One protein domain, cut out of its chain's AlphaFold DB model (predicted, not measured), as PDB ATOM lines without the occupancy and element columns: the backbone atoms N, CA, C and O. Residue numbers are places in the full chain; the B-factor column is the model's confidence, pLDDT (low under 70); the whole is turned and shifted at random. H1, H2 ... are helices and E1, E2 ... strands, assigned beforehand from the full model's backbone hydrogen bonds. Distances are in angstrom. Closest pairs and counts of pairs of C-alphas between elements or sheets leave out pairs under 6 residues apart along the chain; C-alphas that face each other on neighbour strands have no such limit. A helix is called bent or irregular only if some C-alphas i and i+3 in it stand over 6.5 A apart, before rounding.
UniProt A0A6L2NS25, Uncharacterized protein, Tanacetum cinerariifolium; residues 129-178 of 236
ATOM      1  N   LEU A 129     148.818 133.362 189.196       44.69
ATOM      2  CA  LEU A 129     147.689 132.616 188.679       44.69
ATOM      3  C   LEU A 129     146.734 132.499 189.858       44.69
ATOM      4  O   LEU A 129     146.939 131.687 190.762       44.69
ATOM      5  N   VAL A 130     145.746 133.389 189.909       51.81
ATOM      6  CA  VAL A 130     144.666 133.295 190.874       51.81
ATOM      7  C   VAL A 130     144.036 131.946 190.556       51.81
ATOM      8  O   VAL A 130     143.392 131.793 189.521       51.81
ATOM      9  N   SER A 131     144.324 130.935 191.380       55.72
ATOM     10  CA  SER A 131     143.852 129.548 191.224       55.72
ATOM     11  C   SER A 131     142.347 129.486 190.929       55.72
ATOM     12  O   SER A 131     141.860 128.530 190.337       55.72
ATOM     13  N   GLU A 132     141.625 130.528 191.330       59.06
ATOM     14  CA  GLU A 132     140.196 130.750 191.151       59.06
ATOM     15  C   GLU A 132     139.762 131.046 189.701       59.06
ATOM     16  O   GLU A 132     138.567 131.047 189.436       59.06
ATOM     17  N   GLN A 133     140.679 131.288 188.753       66.06
ATOM     18  CA  GLN A 133     140.332 131.656 187.366       66.06
ATOM     19  C   GLN A 133     140.698 130.599 186.316       66.06
ATOM     20  O   GLN A 133     140.367 130.761 185.143       66.06
ATOM     21  N   VAL A 134     141.384 129.520 186.699       75.06
ATOM     22  CA  VAL A 134     141.776 128.479 185.740       75.06
ATOM     23  C   VAL A 134     140.626 127.501 185.567       75.06
ATOM     24  O   VAL A 134     140.298 126.757 186.492       75.06
ATOM     25  N   THR A 135     140.044 127.473 184.372       83.38
ATOM     26  CA  THR A 135     139.058 126.466 183.988       83.38
ATOM     27  C   THR A 135     139.718 125.277 183.288       83.38
ATOM     28  O   THR A 135     140.701 125.409 182.557       83.38
ATOM     29  N   VAL A 136     139.193 124.081 183.544       82.88
ATOM     30  CA  VAL A 136     139.590 122.821 182.910       82.88
ATOM     31  C   VAL A 136     138.369 122.247 182.188       82.88
ATOM     32  O   VAL A 136     137.302 122.136 182.798       82.88
ATOM     33  N   PRO A 137     138.486 121.861 180.906       76.88
ATOM     34  CA  PRO A 137     137.392 121.222 180.185       76.88
ATOM     35  C   PRO A 137     137.112 119.822 180.749       76.88
ATOM     36  O   PRO A 137     138.028 119.012 180.922       76.88
ATOM     37  N   VAL A 138     135.838 119.521 181.013       79.31
ATOM     38  CA  VAL A 138     135.380 118.202 181.471       79.31
ATOM     39  C   VAL A 138     134.798 117.424 180.303       79.31
ATOM     40  O   VAL A 138     133.836 117.843 179.651       79.31
ATOM     41  N   TYR A 139     135.358 116.238 180.084       74.00
ATOM     42  CA  TYR A 139     134.878 115.299 179.081       74.00
ATOM     43  C   TYR A 139     134.025 114.232 179.751       74.00
ATOM     44  O   TYR A 139     134.503 113.484 180.608       74.00
ATOM     45  N   TYR A 140     132.763 114.132 179.341       65.44
ATOM     46  CA  TYR A 140     131.910 113.042 179.783       65.44
ATOM     47  C   TYR A 140     132.242 111.796 178.963       65.44
ATOM     48  O   TYR A 140     132.128 111.788 177.737       65.44
ATOM     49  N   LYS A 141     132.656 110.711 179.623       54.53
ATOM     50  CA  LYS A 141     132.876 109.433 178.942       54.53
ATOM     51  C   LYS A 141     131.521 108.779 178.671       54.53
ATOM     52  O   LYS A 141     131.075 107.931 179.437       54.53
ATOM     53  N   CYS A 142     130.857 109.188 177.593       58.16
ATOM     54  CA  CYS A 142     129.658 108.507 177.124       58.16
ATOM     55  C   CYS A 142     130.065 107.125 176.590       58.16
ATOM     56  O   CYS A 142     130.946 106.998 175.735       58.16
ATOM     57  N   SER A 143     129.498 106.068 177.162       67.00
ATOM     58  CA  SER A 143     129.824 104.683 176.833       67.00
ATOM     59  C   SER A 143     129.381 104.347 175.405       67.00
ATOM     60  O   SER A 143     128.242 103.944 175.199       67.00
ATOM     61  N   GLY A 144     130.270 104.504 174.419       64.56
ATOM     62  CA  GLY A 144     130.092 103.881 173.100       64.56
ATOM     63  C   GLY A 144     130.680 104.614 171.898       64.56
ATOM     64  O   GLY A 144     131.032 103.952 170.929       64.56
ATOM     65  N   LEU A 145     130.854 105.937 171.938       57.41
ATOM     66  CA  LEU A 145     131.429 106.677 170.811       57.41
ATOM     67  C   LEU A 145     132.164 107.912 171.327       57.41
ATOM     68  O   LEU A 145     131.579 108.773 171.978       57.41
ATOM     69  N   ARG A 146     133.478 107.950 171.104       56.88
ATOM     70  CA  ARG A 146     134.343 109.037 171.560       56.88
ATOM     71  C   ARG A 146     134.251 110.152 170.522       56.88
ATOM     72  O   ARG A 146     135.020 110.150 169.571       56.88
ATOM     73  N   ASP A 147     133.276 111.037 170.685       65.56
ATOM     74  CA  ASP A 147     133.214 112.274 169.911       65.56
ATOM     75  C   ASP A 147     134.225 113.274 170.506       65.56
ATOM     76  O   ASP A 147     134.042 113.704 171.654       65.56
ATOM     77  N   PRO A 148     135.328 113.594 169.802       59.84
ATOM     78  CA  PRO A 148     136.339 114.526 170.292       59.84
ATOM     79  C   PRO A 148     135.811 115.957 170.458       59.84
ATOM     80  O   PRO A 148     136.415 116.718 171.213       59.84
ATOM     81  N   ASP A 149     134.675 116.299 169.844       65.56
ATOM     82  CA  ASP A 149     134.088 117.641 169.913       65.56
ATOM     83  C   ASP A 149     133.100 117.811 171.084       65.56
ATOM     84  O   ASP A 149     132.551 118.891 171.303       65.56
ATOM     85  N   SER A 150     132.906 116.772 171.908       63.81
ATOM     86  CA  SER A 150     131.986 116.798 173.054       63.81
ATOM     87  C   SER A 150     132.595 117.436 174.318       63.81
ATOM     88  O   SER A 150     132.630 116.841 175.399       63.81
ATOM     89  N   ILE A 151     133.068 118.681 174.217       63.59
ATOM     90  CA  ILE A 151     133.350 119.491 175.414       63.59
ATOM     91  C   ILE A 151     132.005 119.882 176.024       63.59
ATOM     92  O   ILE A 151     131.297 120.744 175.509       63.59
ATOM     93  N   SER A 152     131.624 119.208 177.109       68.31
ATOM     94  CA  SER A 152     130.285 119.369 177.685       68.31
ATOM     95  C   SER A 152     130.168 120.560 178.645       68.31
ATOM     96  O   SER A 152     129.082 121.116 178.776       68.31
ATOM     97  N   HIS A 153     131.256 120.934 179.331       77.69
ATOM     98  CA  HIS A 153     131.344 122.094 180.228       77.69
ATOM     99  C   HIS A 153     132.787 122.298 180.720       77.69
ATOM    100  O   HIS A 153     133.592 121.365 180.764       77.69
ATOM    101  N   GLU A 154     133.102 123.530 181.111       86.56
ATOM    102  CA  GLU A 154     134.329 123.902 181.816       86.56
ATOM    103  C   GLU A 154     134.064 123.935 183.330       86.56
ATOM    104  O   GLU A 154     133.014 124.415 183.759       86.56
ATOM    105  N   ILE A 155     134.995 123.433 184.146       87.94
ATOM    106  CA  ILE A 155     134.941 123.549 185.616       87.94
ATOM    107  C   ILE A 155     136.193 124.239 186.137       87.94
ATOM    108  O   ILE A 155     137.245 124.168 185.504       87.94
ATOM    109  N   LEU A 156     136.114 124.873 187.305       88.06
ATOM    110  CA  LEU A 156     137.301 125.430 187.946       88.06
ATOM    111  C   LEU A 156     138.281 124.311 188.325       88.06
ATOM    112  O   LEU A 156     137.887 123.234 188.780       88.06
ATOM    113  N   LEU A 157     139.578 124.575 188.166       81.75
ATOM    114  CA  LEU A 157     140.650 123.639 188.509       81.75
ATOM    115  C   LEU A 157     140.581 123.203 189.983       81.75
ATOM    116  O   LEU A 157     140.849 122.041 190.296       81.75
ATOM    117  N   SER A 158     140.180 124.108 190.882       84.00
ATOM    118  CA  SER A 158     139.935 123.808 192.299       84.00
ATOM    119  C   SER A 158     138.876 122.721 192.485       84.00
ATOM    120  O   SER A 158     139.075 121.784 193.260       84.00
ATOM    121  N   ASP A 159     137.786 122.810 191.727       88.12
ATOM    122  CA  ASP A 159     136.648 121.898 191.828       88.12
ATOM    123  C   ASP A 159     136.999 120.533 191.230       88.12
ATOM    124  O   ASP A 159     136.665 119.493 191.803       88.12
ATOM    125  N   ALA A 160     137.763 120.521 190.133       84.75
ATOM    126  CA  ALA A 160     138.296 119.301 189.528       84.75
ATOM    127  C   ALA A 160     139.190 118.519 190.507       84.75
ATOM    128  O   ALA A 160     139.061 117.298 190.651       84.75
ATOM    129  N   LEU A 161     140.084 119.220 191.213       83.06
ATOM    130  CA  LEU A 161     140.970 118.625 192.215       83.06
ATOM    131  C   LEU A 161     140.193 118.122 193.437       83.06
ATOM    132  O   LEU A 161     140.456 117.012 193.909       83.06
ATOM    133  N   ALA A 162     139.214 118.890 193.923       88.00
ATOM    134  CA  ALA A 162     138.360 118.486 195.037       88.00
ATOM    135  C   ALA A 162     137.554 117.220 194.704       88.00
ATOM    136  O   ALA A 162     137.519 116.276 195.502       88.00
ATOM    137  N   ALA A 163     136.971 117.156 193.503       85.25
ATOM    138  CA  ALA A 163     136.258 115.981 193.012       85.25
ATOM    139  C   ALA A 163     137.183 114.758 192.905       85.25
ATOM    140  O   ALA A 163     136.848 113.684 193.409       85.25
ATOM    141  N   SER A 164     138.379 114.923 192.327       81.44
ATOM    142  CA  SER A 164     139.383 113.854 192.223       81.44
ATOM    143  C   SER A 164     139.786 113.303 193.599       81.44
ATOM    144  O   SER A 164     139.793 112.085 193.806       81.44
ATOM    145  N   HIS A 165     140.031 114.181 194.577       81.81
ATOM    146  CA  HIS A 165     140.381 113.777 195.940       81.81
ATOM    147  C   HIS A 165     139.235 113.022 196.632       81.81
ATOM    148  O   HIS A 165     139.453 111.969 197.236       81.81
ATOM    149  N   ALA A 166     137.997 113.505 196.498       84.25
ATOM    150  CA  ALA A 166     136.818 112.828 197.035       84.25
ATOM    151  C   ALA A 166     136.622 111.432 196.415       84.25
ATOM    152  O   ALA A 166     136.308 110.472 197.127       84.25
ATOM    153  N   CYS A 167     136.854 111.287 195.108       78.44
ATOM    154  CA  CYS A 167     136.820 110.000 194.415       78.44
ATOM    155  C   CYS A 167     137.916 109.046 194.909       78.44
ATOM    156  O   CYS A 167     137.635 107.872 195.159       78.44
ATOM    157  N   ALA A 168     139.146 109.531 195.092       76.94
ATOM    158  CA  ALA A 168     140.254 108.727 195.605       76.94
ATOM    159  C   ALA A 168     139.977 108.206 197.028       76.94
ATOM    160  O   ALA A 168     140.183 107.024 197.310       76.94
ATOM    161  N   GLU A 169     139.436 109.049 197.908       78.31
ATOM    162  CA  GLU A 169     139.062 108.660 199.273       78.31
ATOM    163  C   GLU A 169     137.899 107.659 199.308       78.31
ATOM    164  O   GLU A 169     137.919 106.705 200.094       78.31
ATOM    165  N   LYS A 170     136.909 107.799 198.416       78.88
ATOM    166  CA  LYS A 170     135.841 106.796 198.262       78.88
ATOM    167  C   LYS A 170     136.394 105.433 197.838       78.88
ATOM    168  O   LYS A 170     135.962 104.421 198.385       78.88
ATOM    169  N   ARG A 171     137.376 105.388 196.928       77.50
ATOM    170  CA  ARG A 171     138.017 104.129 196.501       77.50
ATOM    171  C   ARG A 171     138.750 103.435 197.650       77.50
ATOM    172  O   ARG A 171     138.631 102.222 197.783       77.50
ATOM    173  N   LYS A 172     139.436 104.185 198.520       75.50
ATOM    174  CA  LYS A 172     140.103 103.621 199.710       75.50
ATOM    175  C   LYS A 172     139.112 102.977 200.684       75.50
ATOM    176  O   LYS A 172     139.389 101.908 201.216       75.50
ATOM    177  N   LYS A 173     137.947 103.600 200.891       74.31
ATOM    178  CA  LYS A 173     136.905 103.090 201.801       74.31
ATOM    179  C   LYS A 173     136.126 101.913 201.209       74.31
ATOM    180  O   LYS A 173     135.844 100.959 201.922       74.31
ATOM    181  N   GLY A 174     135.827 101.949 199.908       64.00
ATOM    182  CA  GLY A 174     135.164 100.845 199.206       64.00
ATOM    183  C   GLY A 174     136.034  99.589 199.100       64.00
ATOM    184  O   GLY A 174     135.533  98.489 199.301       64.00
ATOM    185  N   ALA A 175     137.344  99.745 198.876       58.06
ATOM    186  CA  ALA A 175     138.283  98.621 198.811       58.06
ATOM    187  C   ALA A 175     138.411  97.858 200.143       58.06
ATOM    188  O   ALA A 175     138.663  96.657 200.139       58.06
ATOM    189  N   LEU A 176     138.202  98.536 201.276       53.12
ATOM    190  CA  LEU A 176     138.263  97.922 202.605       53.12
ATOM    191  C   LEU A 176     136.986  97.120 202.924       53.12
ATOM    192  O   LEU A 176     137.050  96.103 203.604       53.12
ATOM    193  N   LEU A 177     135.837  97.525 202.374       52.88
ATOM    194  CA  LEU A 177     134.546  96.859 202.594       52.88
ATOM    195  C   LEU A 177     134.341  95.597 201.740       52.88
ATOM    196  O   LEU A 177     133.473  94.791 202.053       52.88
ATOM    197  N   SER A 178     135.123  95.392 200.675       52.34
ATOM    198  CA  SER A 178     135.001  94.207 199.809       52.34
ATOM    199  C   SER A 178     135.819  92.993 200.268       52.34
ATOM    200  O   SER A 178     135.704  91.935 199.654       52.34
TER     201      SER A 178
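Overview. This is residues 129 to 178 of the 236 residues of an uncharacterized protein of Tanacetum cinerariifolium (UniProt A0A6L2NS25). A two-stranded hairpin, E1 and E2, with a long loop closing one end, meets a single long helix, H1, at its other end, and the two make an open corner in a flat outline. H1 follows E2 directly, and residues 161 to 178, of which 161 to 177 belong to H1, stick out from the hairpin as a free arm. The printed part has 50 residues with two named strands and one named helix, in the order E1, E2, H1; the sheet has the order E1, E2 and is antiparallel, and the class is mixed, helices and strands. The whole is only just loose, close to extended, with a radius of gyration of the C-alphas of 14.5 A, and the C-alphas span 38 by 36 by 10 A.

Arrangement. E1, residues 135 to 139, and E2, residues 151 to 156, are antiparallel neighbours and form a hairpin, with 143 degrees between their N-to-C directions. C-alphas 137 and 154 face each other at 4.4 A, and C-alphas 139 and 151 at 5.8 A. Across the pair, N 136 and O 155 are 2.8 A apart and N 138 and O 153 are 2.9 A apart, both within hydrogen-bond range. A tight link, with 0 residues between, joins E2 to H1, residues 157 to 177. E1 and H1 have 3 pairs of C-alphas within 8 A, and their closest C-alphas, those of Thr 135 and Leu 157, are 5.6 A apart. Residues 157 to 162 of H1 make 11 pairs of C-alphas within 10 A with E1 and 2 with E2. In H1, 16 of 17 O i to N i+4 pairs are within hydrogen-bond range.

Along the chain. E1 runs from Thr 135, C-alpha at (139.058, 126.466, 183.988), to Tyr 139, and measures 12.9 A from first to last C-alpha. E2 runs from Ile 151, C-alpha at (133.350, 119.491, 175.414), to Leu 156, and measures 14.4 A. H1 runs from Leu 157 to Leu 177, C-alpha at (134.546, 96.859, 202.594), over 30.9 A, and is not bent.

Size, cuts and confidence. The two C-alphas farthest apart, those of Leu 129 and Ser 178, are 42.0 A apart and are also the first and last printed. Without residues 161 to 178, which stand free, 32 residues span 37 by 15 by 10 A. The printed part has no cut, and the link from E1 to E2 is long, with 11 residues. The mean pLDDT of the printed part, the model's own confidence, is 71.2; 23 printed residues are under 70, namely residues 129 to 133, 140 to 152 and 174 to 178.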